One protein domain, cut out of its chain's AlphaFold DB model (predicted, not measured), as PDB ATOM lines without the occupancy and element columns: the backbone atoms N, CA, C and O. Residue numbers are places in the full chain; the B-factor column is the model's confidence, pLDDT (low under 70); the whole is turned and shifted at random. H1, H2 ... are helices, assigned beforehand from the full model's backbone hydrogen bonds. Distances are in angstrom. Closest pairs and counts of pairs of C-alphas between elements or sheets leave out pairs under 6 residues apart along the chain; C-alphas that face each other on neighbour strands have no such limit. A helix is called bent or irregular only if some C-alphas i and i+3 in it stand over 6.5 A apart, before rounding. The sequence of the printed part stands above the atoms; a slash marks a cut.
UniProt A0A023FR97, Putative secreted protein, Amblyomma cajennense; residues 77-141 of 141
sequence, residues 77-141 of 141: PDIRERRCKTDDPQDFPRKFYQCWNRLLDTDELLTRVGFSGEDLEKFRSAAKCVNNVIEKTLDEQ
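What this domain is: This is residues 77 to 141 of the 141 residues of the protein "Putative secreted protein" of Amblyomma cajennense (UniProt A0A023FR97). Two long helices, H2 and H4, lie side by side and run opposite ways, making the long axis of an elongated, rather loose domain. Near the beginning of H2 the short H1 makes a corner with it, and at the other end the very short H3 lies in the turn by which the backbone passes from H2 to H4. The printed part has 65 residues with four named helices, in the order H1, H2, H3, H4, and no named strand; the class is all helix. The whole is loose, with a radius of gyration of the C-alphas of 13.5 A, and its C-alphas span 39 by 25 by 16 A.

How they stand to each other: H1, residues 77 to 82, is close to but not clearly touching H2, residues 92 to 106; their closest C-alphas are those of Arg 82 and Phe 92, 6.4 A apart. The lines of H1 and H2 are about perpendicular, at 76 degrees. H2 touches H4, residues 117 to 136, with 13 pairs of C-alphas within 8 A; the closest are those of Tyr 97 and Asn 131, 5.6 A apart. H2 and H4 run opposite ways at a shallow tilt of 17 degrees. H3, residues 109 to 112, is only just apart from H2, their closest C-alphas being 8.0 A apart. H3 is close to but not clearly touching H4; the closest C-alphas are those of Leu 110 and Leu 120, 7.3 A apart. H1 is apart from both H3 and H4. In H2 and H4 every O i to N i+4 pair is within hydrogen-bond range, in H1 1 of 2, and H3 is too short for such a pair.

Where its parts are: H1 begins at C-alpha 77, at (0.675, 36.459, 22.360), and measures 9.3 A from first to last C-alpha. H1 is neither bent nor irregular, but only just: C-alphas 77 and 80 are 6.3 A apart. H2 has 15 residues and is 20.8 A long, from C-alpha 92 at (6.195, 32.518, 34.972) to C-alpha 106. H3 has four residues, Leu 109 to Arg 112, and is 4.9 A long. H4, the longest helix with 20 residues, is 28.6 A long and ends at C-alpha 136, at (13.612, 41.387, 42.774).

The domain as a whole: The two C-alphas farthest apart are those of Pro 89 and Gly 117, at 39.4 A. The printed part has no cut and ends at residue 141, the chain's last residue. The links from H2 to H3 and from H3 to H4 are tight, and the link from H1 to H2, of 9 residues, is short. The mean pLDDT of the printed part is 87.5, and residues 139 to 141 are under 70.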
ATOM      1  N   PRO A  77       1.406  35.367  21.714       81.88
ATOM      2  CA  PRO A  77       0.675  36.459  22.360       81.88
ATOM      3  C   PRO A  77       0.714  36.411  23.895       81.88
ATOM      4  O   PRO A  77       0.969  37.440  24.527       81.88
ATOM      5  N   ASP A  78       0.556  35.223  24.481       86.75
ATOM      6  CA  ASP A  78       0.418  35.056  25.934       86.75
ATOM      7  C   ASP A  78       1.734  35.280  26.682       86.75
ATOM      8  O   ASP A  78       1.728  35.629  27.862       86.75
ATOM      9  N   ILE A  79       2.884  35.153  26.007       88.12
ATOM     10  CA  ILE A  79       4.202  35.383  26.622       88.12
ATOM     11  C   ILE A  79       4.266  36.772  27.254       88.12
ATOM     12  O   ILE A  79       4.767  36.925  28.366       88.12
ATOM     13  N   ARG A  80       3.780  37.808  26.562       83.00
ATOM     14  CA  ARG A  80       3.840  39.178  27.088       83.00
ATOM     15  C   ARG A  80       2.935  39.348  28.303       83.00
ATOM     16  O   ARG A  80       3.351  39.986  29.264       83.00
ATOM     17  N   GLU A  81       1.726  38.804  28.242       86.75
ATOM     18  CA  GLU A  81       0.756  38.893  29.329       86.75
ATOM     19  C   GLU A  81       1.277  38.178  30.577       86.75
ATOM     20  O   GLU A  81       1.378  38.786  31.644       86.75
ATOM     21  N   ARG A  82       1.725  36.928  30.423       89.25
ATOM     22  CA  ARG A  82       2.220  36.113  31.536       89.25
ATOM     23  C   ARG A  82       3.492  36.661  32.160       89.25
ATOM     24  O   ARG A  82       3.630  36.602  33.374       89.25
ATOM     25  N   ARG A  83       4.387  37.286  31.382       87.75
ATOM     26  CA  ARG A  83       5.558  38.014  31.923       87.75
ATOM     27  C   ARG A  83       5.191  39.147  32.877       87.75
ATOM     28  O   ARG A  83       6.046  39.570  33.648       87.75
ATOM     29  N   CYS A  84       3.969  39.662  32.787       85.38
ATOM     30  CA  CYS A  84       3.484  40.775  33.588       85.38
ATOM     31  C   CYS A  84       2.510  40.349  34.688       85.38
ATOM     32  O   CYS A  84       1.966  41.218  35.364       85.38
ATOM     33  N   LYS A  85       2.287  39.049  34.887       86.94
ATOM     34  CA  LYS A  85       1.355  38.542  35.886       86.94
ATOM     35  C   LYS A  85       2.114  38.108  37.142       86.94
ATOM     36  O   LYS A  85       2.715  37.040  37.162       86.94
ATOM     37  N   THR A  86       2.136  38.961  38.166       79.12
ATOM     38  CA  THR A  86       2.869  38.710  39.424       79.12
ATOM     39  C   THR A  86       2.313  37.519  40.205       79.12
ATOM     40  O   THR A  86       3.074  36.811  40.850       79.12
ATOM     41  N   ASP A  87       1.016  37.241  40.077       82.94
ATOM     42  CA  ASP A  87       0.308  36.105  40.675       82.94
ATOM     43  C   ASP A  87       0.199  34.896  39.726       82.94
ATOM     44  O   ASP A  87      -0.735  34.092  39.810       82.94
ATOM     45  N   ASP A  88       1.120  34.762  38.767       86.94
ATOM     46  CA  ASP A  88       1.103  33.634  37.842       86.94
ATOM     47  C   ASP A  88       1.367  32.308  38.590       86.94
ATOM     48  O   ASP A  88       2.409  32.159  39.233       86.94
ATOM     49  N   PRO A  89       0.477  31.301  38.480       84.00
ATOM     50  CA  PRO A  89       0.568  30.073  39.273       84.00
ATOM     51  C   PRO A  89       1.787  29.206  38.939       84.00
ATOM     52  O   PRO A  89       2.136  28.313  39.709       84.00
ATOM     53  N   GLN A  90       2.434  29.428  37.793       87.69
ATOM     54  CA  GLN A  90       3.662  28.729  37.419       87.69
ATOM     55  C   GLN A  90       4.918  29.537  37.754       87.69
ATOM     56  O   GLN A  90       6.017  29.066  37.442       87.69
ATOM     57  N   ASP A  91       4.772  30.702  38.397       90.38
ATOM     58  CA  ASP A  91       5.854  31.651  38.672       90.38
ATOM     59  C   ASP A  91       6.558  32.067  37.366       90.38
ATOM     60  O   ASP A  91       7.786  32.083  37.229       90.38
ATOM     61  N   PHE A  92       5.734  32.323  36.341       93.06
ATOM     62  CA  PHE A  92       6.195  32.518  34.972       93.06
ATOM     63  C   PHE A  92       7.174  33.684  34.807       93.06
ATOM     64  O   PHE A  92       8.240  33.452  34.229       93.06
ATOM     65  N   PRO A  93       6.893  34.907  35.303       91.25
ATOM     66  CA  PRO A  93       7.821  36.024  35.150       91.25
ATOM     67  C   PRO A  93       9.214  35.713  35.703       91.25
ATOM     68  O   PRO A  93      10.212  35.930  35.015       91.25
ATOM     69  N   ARG A  94       9.292  35.153  36.915       91.56
ATOM     70  CA  ARG A  94      10.561  34.870  37.586       91.56
ATOM     71  C   ARG A  94      11.376  33.841  36.817       91.56
ATOM     72  O   ARG A  94      12.499  34.128  36.403       91.56
ATOM     73  N   LYS A  95      10.797  32.666  36.550       94.44
ATOM     74  CA  LYS A  95      11.483  31.589  35.818       94.44
ATOM     75  C   LYS A  95      11.895  32.023  34.413       94.44
ATOM     76  O   LYS A  95      12.958  31.631  33.932       94.44
ATOM     77  N   PHE A  96      11.098  32.879  33.774       93.69
ATOM     78  CA  PHE A  96      11.431  33.473  32.484       93.69
ATOM     79  C   PHE A  96      12.717  34.316  32.549       93.69
ATOM     80  O   PHE A  96      13.632  34.085  31.753       93.69
ATOM     81  N   TYR A  97      12.823  35.266  33.488       91.19
ATOM     82  CA  TYR A  97      14.011  36.126  33.617       91.19
ATOM     83  C   TYR A  97      15.246  35.356  34.105       91.19
ATOM     84  O   TYR A  97      16.347  35.592  33.603       91.19
ATOM     85  N   GLN A  98      15.067  34.365  34.984       93.62
ATOM     86  CA  GLN A  98      16.139  33.455  35.403       93.62
ATOM     87  C   GLN A  98      16.690  32.639  34.227       93.62
ATOM     88  O   GLN A  98      17.907  32.572  34.026       93.62
ATOM     89  N   CYS A  99      15.811  32.067  33.396       95.56
ATOM     90  CA  CYS A  99      16.232  31.392  32.171       95.56
ATOM     91  C   CYS A  99      16.982  32.350  31.237       95.56
ATOM     92  O   CYS A  99      18.027  31.982  30.694       95.56
ATOM     93  N   TRP A 100      16.496  33.584  31.069       94.06
ATOM     94  CA  TRP A 100      17.141  34.567  30.199       94.06
ATOM     95  C   TRP A 100      18.558  34.885  30.687       94.06
ATOM     96  O   TRP A 100      19.500  34.867  29.893       94.06
ATOM     97  N   ASN A 101      18.732  35.102  31.992       94.31
ATOM     98  CA  ASN A 101      20.042  35.301  32.613       94.31
ATOM     99  C   ASN A 101      20.987  34.125  32.358       94.31
ATOM    100  O   ASN A 101      22.131  34.342  31.956       94.31
ATOM    101  N   ARG A 102      20.498  32.889  32.496       95.31
ATOM    102  CA  ARG A 102      21.278  31.688  32.175       95.31
ATOM    103  C   ARG A 102      21.693  31.663  30.700       95.31
ATOM    104  O   ARG A 102      22.851  31.396  30.405       95.31
ATOM    105  N   LEU A 103      20.792  31.993  29.768       93.94
ATOM    106  CA  LEU A 103      21.120  32.053  28.335       93.94
ATOM    107  C   LEU A 103      22.147  33.141  28.001       93.94
ATOM    108  O   LEU A 103      22.968  32.935  27.111       93.94
ATOM    109  N   LEU A 104      22.147  34.275  28.707       92.19
ATOM    110  CA  LEU A 104      23.184  35.298  28.533       92.19
ATOM    111  C   LEU A 104      24.583  34.743  28.835       92.19
ATOM    112  O   LEU A 104      25.531  35.141  28.157       92.19
ATOM    113  N   ASP A 105      24.704  33.816  29.787       91.06
ATOM    114  CA  ASP A 105      25.972  33.179  30.157       91.06
ATOM    115  C   ASP A 105      26.363  32.021  29.247       91.06
ATOM    116  O   ASP A 105      27.524  31.905  28.856       91.06
ATOM    117  N   THR A 106      25.404  31.160  28.916       88.44
ATOM    118  CA  THR A 106      25.704  29.852  28.317       88.44
ATOM    119  C   THR A 106      25.552  29.805  26.804       88.44
ATOM    120  O   THR A 106      26.089  28.904  26.169       88.44
ATOM    121  N   ASP A 107      24.759  30.701  26.216       84.00
ATOM    122  CA  ASP A 107      24.412  30.630  24.798       84.00
ATOM    123  C   ASP A 107      25.340  31.532  23.956       84.00
ATOM    124  O   ASP A 107      25.603  32.694  24.273       84.00
ATOM    125  N   GLU A 108      25.863  30.967  22.868       89.19
ATOM    126  CA  GLU A 108      26.810  31.618  21.956       89.19
ATOM    127  C   GLU A 108      26.129  32.531  20.927       89.19
ATOM    128  O   GLU A 108      26.806  33.121  20.081       89.19
ATOM    129  N   LEU A 109      24.795  32.641  20.929       87.56
ATOM    130  CA  LEU A 109      24.055  33.404  19.922       87.56
ATOM    131  C   LEU A 109      24.515  34.857  19.824       87.56
ATOM    132  O   LEU A 109      24.657  35.358  18.711       87.56
ATOM    133  N   LEU A 110      24.817  35.506  20.952       86.31
ATOM    134  CA  LEU A 110      25.373  36.863  20.966       86.31
ATOM    135  C   LEU A 110      26.715  36.937  20.224       86.31
ATOM    136  O   LEU A 110      26.927  37.832  19.404       86.31
ATOM    137  N   THR A 111      27.588  35.953  20.437       89.69
ATOM    138  CA  THR A 111      28.866  35.851  19.727       89.69
ATOM    139  C   THR A 111      28.664  35.614  18.235       89.69
ATOM    140  O   THR A 111      29.259  36.306  17.410       89.69
ATOM    141  N   ARG A 112      27.744  34.718  17.863       87.88
ATOM    142  CA  ARG A 112      27.422  34.414  16.456       87.88
ATOM    143  C   ARG A 112      26.861  35.610  15.698       87.88
ATOM    144  O   ARG A 112      27.078  35.723  14.495       87.88
ATOM    145  N   VAL A 113      26.148  36.509  16.377       84.69
ATOM    146  CA  VAL A 113      25.621  37.726  15.744       84.69
ATOM    147  C   VAL A 113      26.618  38.891  15.716       84.69
ATOM    148  O   VAL A 113      26.327  39.919  15.097       84.69
ATOM    149  N   GLY A 114      27.814  38.711  16.287       84.75
ATOM    150  CA  GLY A 114      28.934  39.646  16.179       84.75
ATOM    151  C   GLY A 114      29.213  40.476  17.433       84.75
ATOM    152  O   GLY A 114      29.808  41.545  17.311       84.75
ATOM    153  N   PHE A 115      28.777  40.035  18.617       85.31
ATOM    154  CA  PHE A 115      29.288  40.576  19.882       85.31
ATOM    155  C   PHE A 115      30.556  39.827  20.303       85.31
ATOM    156  O   PHE A 115      30.616  38.603  20.253       85.31
ATOM    157  N   SER A 116      31.567  40.546  20.773       89.38
ATOM    158  CA  SER A 116      32.812  39.946  21.260       89.38
ATOM    159  C   SER A 116      33.516  40.879  22.235       89.38
ATOM    160  O   SER A 116      33.300  42.088  22.182       89.38
ATOM    161  N   GLY A 117      34.383  40.324  23.087       90.38
ATOM    162  CA  GLY A 117      35.187  41.101  24.032       90.38
ATOM    163  C   GLY A 117      34.335  41.982  24.950       90.38
ATOM    164  O   GLY A 117      33.273  41.563  25.410       90.38
ATOM    165  N   GLU A 118      34.787  43.217  25.161       91.00
ATOM    166  CA  GLU A 118      34.162  44.186  26.067       91.00
ATOM    167  C   GLU A 118      32.695  44.496  25.708       91.00
ATOM    168  O   GLU A 118      31.852  44.611  26.596       91.00
ATOM    169  N   ASP A 119      32.346  44.560  24.416       88.19
ATOM    170  CA  ASP A 119      30.961  44.787  23.970       88.19
ATOM    171  C   ASP A 119      30.023  43.668  24.443       88.19
ATOM    172  O   ASP A 119      28.892  43.919  24.867       88.19
ATOM    173  N   LEU A 120      30.483  42.416  24.367       90.38
ATOM    174  CA  LEU A 120      29.706  41.262  24.816       90.38
ATOM    175  C   LEU A 120      29.509  41.295  26.336       90.38
ATOM    176  O   LEU A 120      28.410  41.026  26.818       90.38
ATOM    177  N   GLU A 121      30.553  41.645  27.084       92.50
ATOM    178  CA  GLU A 121      30.513  41.749  28.546       92.50
ATOM    179  C   GLU A 121      29.591  42.876  29.019       92.50
ATOM    180  O   GLU A 121      28.756  42.660  29.903       92.50
ATOM    181  N   LYS A 122      29.671  44.051  28.385       90.50
ATOM    182  CA  LYS A 122      28.782  45.193  28.641       90.50
ATOM    183  C   LYS A 122      27.331  44.851  28.349       90.50
ATOM    184  O   LYS A 122      26.462  45.090  29.185       90.50
ATOM    185  N   PHE A 123      27.068  44.222  27.202       90.69
ATOM    186  CA  PHE A 123      25.721  43.794  26.843       90.69
ATOM    187  C   PHE A 123      25.154  42.791  27.857       90.69
ATOM    188  O   PHE A 123      24.044  42.977  28.358       90.69
ATOM    189  N   ARG A 124      25.923  41.747  28.203       91.81
ATOM    190  CA  ARG A 124      25.522  40.747  29.207       91.81
ATOM    191  C   ARG A 124      25.233  41.398  30.555       91.81
ATOM    192  O   ARG A 124      24.202  41.105  31.155       91.81
ATOM    193  N   SER A 125      26.104  42.297  31.005       91.56
ATOM    194  CA  SER A 125      25.958  42.996  32.286       91.56
ATOM    195  C   SER A 125      24.712  43.880  32.318       91.56
ATOM    196  O   SER A 125      23.934  43.801  33.267       91.56
ATOM    197  N   ALA A 126      24.473  44.662  31.261       90.44
ATOM    198  CA  ALA A 126      23.288  45.509  31.140       90.44
ATOM    199  C   ALA A 126      21.991  44.683  31.150       90.44
ATOM    200  O   ALA A 126      21.073  44.975  31.916       90.44
ATOM    201  N   ALA A 127      21.930  43.618  30.346       91.19
ATOM    202  CA  ALA A 127      20.747  42.767  30.244       91.19
ATOM    203  C   ALA A 127      20.446  42.030  31.562       91.19
ATOM    204  O   ALA A 127      19.300  42.013  32.008       91.19
ATOM    205  N   LYS A 128      21.473  41.489  32.236       92.12
ATOM    206  CA  LYS A 128      21.311  40.878  33.564       92.12
ATOM    207  C   LYS A 128      20.865  41.882  34.618       92.12
ATOM    208  O   LYS A 128      20.029  41.549  35.448       92.12
ATOM    209  N   CYS A 129      21.404  43.100  34.588       92.38
ATOM    210  CA  CYS A 129      20.999  44.166  35.499       92.38
ATOM    211  C   CYS A 129      19.490  44.437  35.384       92.38
ATOM    212  O   CYS A 129      18.801  44.405  36.398       92.38
ATOM    213  N   VAL A 130      18.961  44.594  34.161       90.06
ATOM    214  CA  VAL A 130      17.516  44.791  33.935       90.06
ATOM    215  C   VAL A 130      16.704  43.602  34.444       90.06
ATOM    216  O   VAL A 130      15.743  43.793  35.188       90.06
ATOM    217  N   ASN A 131      17.099  42.379  34.083       90.06
ATOM    218  CA  ASN A 131      16.397  41.169  34.510       90.06
ATOM    219  C   ASN A 131      16.356  41.043  36.039       90.06
ATOM    220  O   ASN A 131      15.305  40.739  36.588       90.06
ATOM    221  N   ASN A 132      17.464  41.342  36.725       90.12
ATOM    222  CA  ASN A 132      17.555  41.267  38.184       90.12
ATOM    223  C   ASN A 132      16.742  42.358  38.889       90.12
ATOM    224  O   ASN A 132      16.195  42.099  39.957       90.12
ATOM    225  N   VAL A 133      16.677  43.571  38.325       89.25
ATOM    226  CA  VAL A 133      15.798  44.637  38.840       89.25
ATOM    227  C   VAL A 133      14.349  44.164  38.793       89.25
ATOM    228  O   VAL A 133      13.657  44.237  39.799       89.25
ATOM    229  N   ILE A 134      13.912  43.609  37.658       85.69
ATOM    230  CA  ILE A 134      12.540  43.112  37.503       85.69
ATOM    231  C   ILE A 134      12.278  41.921  38.429       85.69
ATOM    232  O   ILE A 134      11.246  41.894  39.090       85.69
ATOM    233  N   GLU A 135      13.201  40.956  38.495       84.31
ATOM    234  CA  GLU A 135      13.066  39.752  39.321       84.31
ATOM    235  C   GLU A 135      12.891  40.087  40.805       84.31
ATOM    236  O   GLU A 135      11.961  39.585  41.426       84.31
ATOM    237  N   LYS A 136      13.715  40.983  41.361       83.25
ATOM    238  CA  LYS A 136      13.612  41.387  42.774       83.25
ATOM    239  C   LYS A 136      12.257  41.998  43.118       83.25
ATOM    240  O   LYS A 136      11.715  41.730  44.180       83.25
ATOM    241  N   THR A 137      11.668  42.773  42.214       79.88
ATOM    242  CA  THR A 137      10.350  43.383  42.449       79.88
ATOM    243  C   THR A 137       9.202  42.365  42.407       79.88
ATOM    244  O   THR A 137       8.076  42.698  42.781       79.88
ATOM    245  N   LEU A 138       9.454  41.133  41.949       79.38
ATOM    246  CA  LEU A 138       8.512  40.015  42.072       79.38
ATOM    247  C   LEU A 138       8.570  39.356  43.462       79.38
ATOM    248  O   LEU A 138       7.650  38.622  43.797       79.38
ATOM    249  N   ASP A 139       9.631  39.590  44.243       67.88
ATOM    250  CA  ASP A 139       9.782  39.088  45.621       67.88
ATOM    251  C   ASP A 139       9.202  40.028  46.682       67.88
ATOM    252  O   ASP A 139       8.948  39.616  47.812       67.88
ATOM    253  N   GLU A 140       9.027  41.301  46.333       62.94
ATOM    254  CA  GLU A 140       8.597  42.363  47.246       62.94
ATOM    255  C   GLU A 140       7.070  42.591  47.251       62.94
ATOM    256  O   GLU A 140       6.589  43.469  47.970       62.94
ATOM    257  N   GLN A 141       6.313  41.822  46.457       54.84
ATOM    258  CA  GLN A 141       4.843  41.865  46.354       54.84
ATOM    259  C   GLN A 141       4.208  40.618  46.963       54.84
ATOM    260  O   GLN A 141       3.145  40.779  47.606       54.84
TER     261      GLN A 141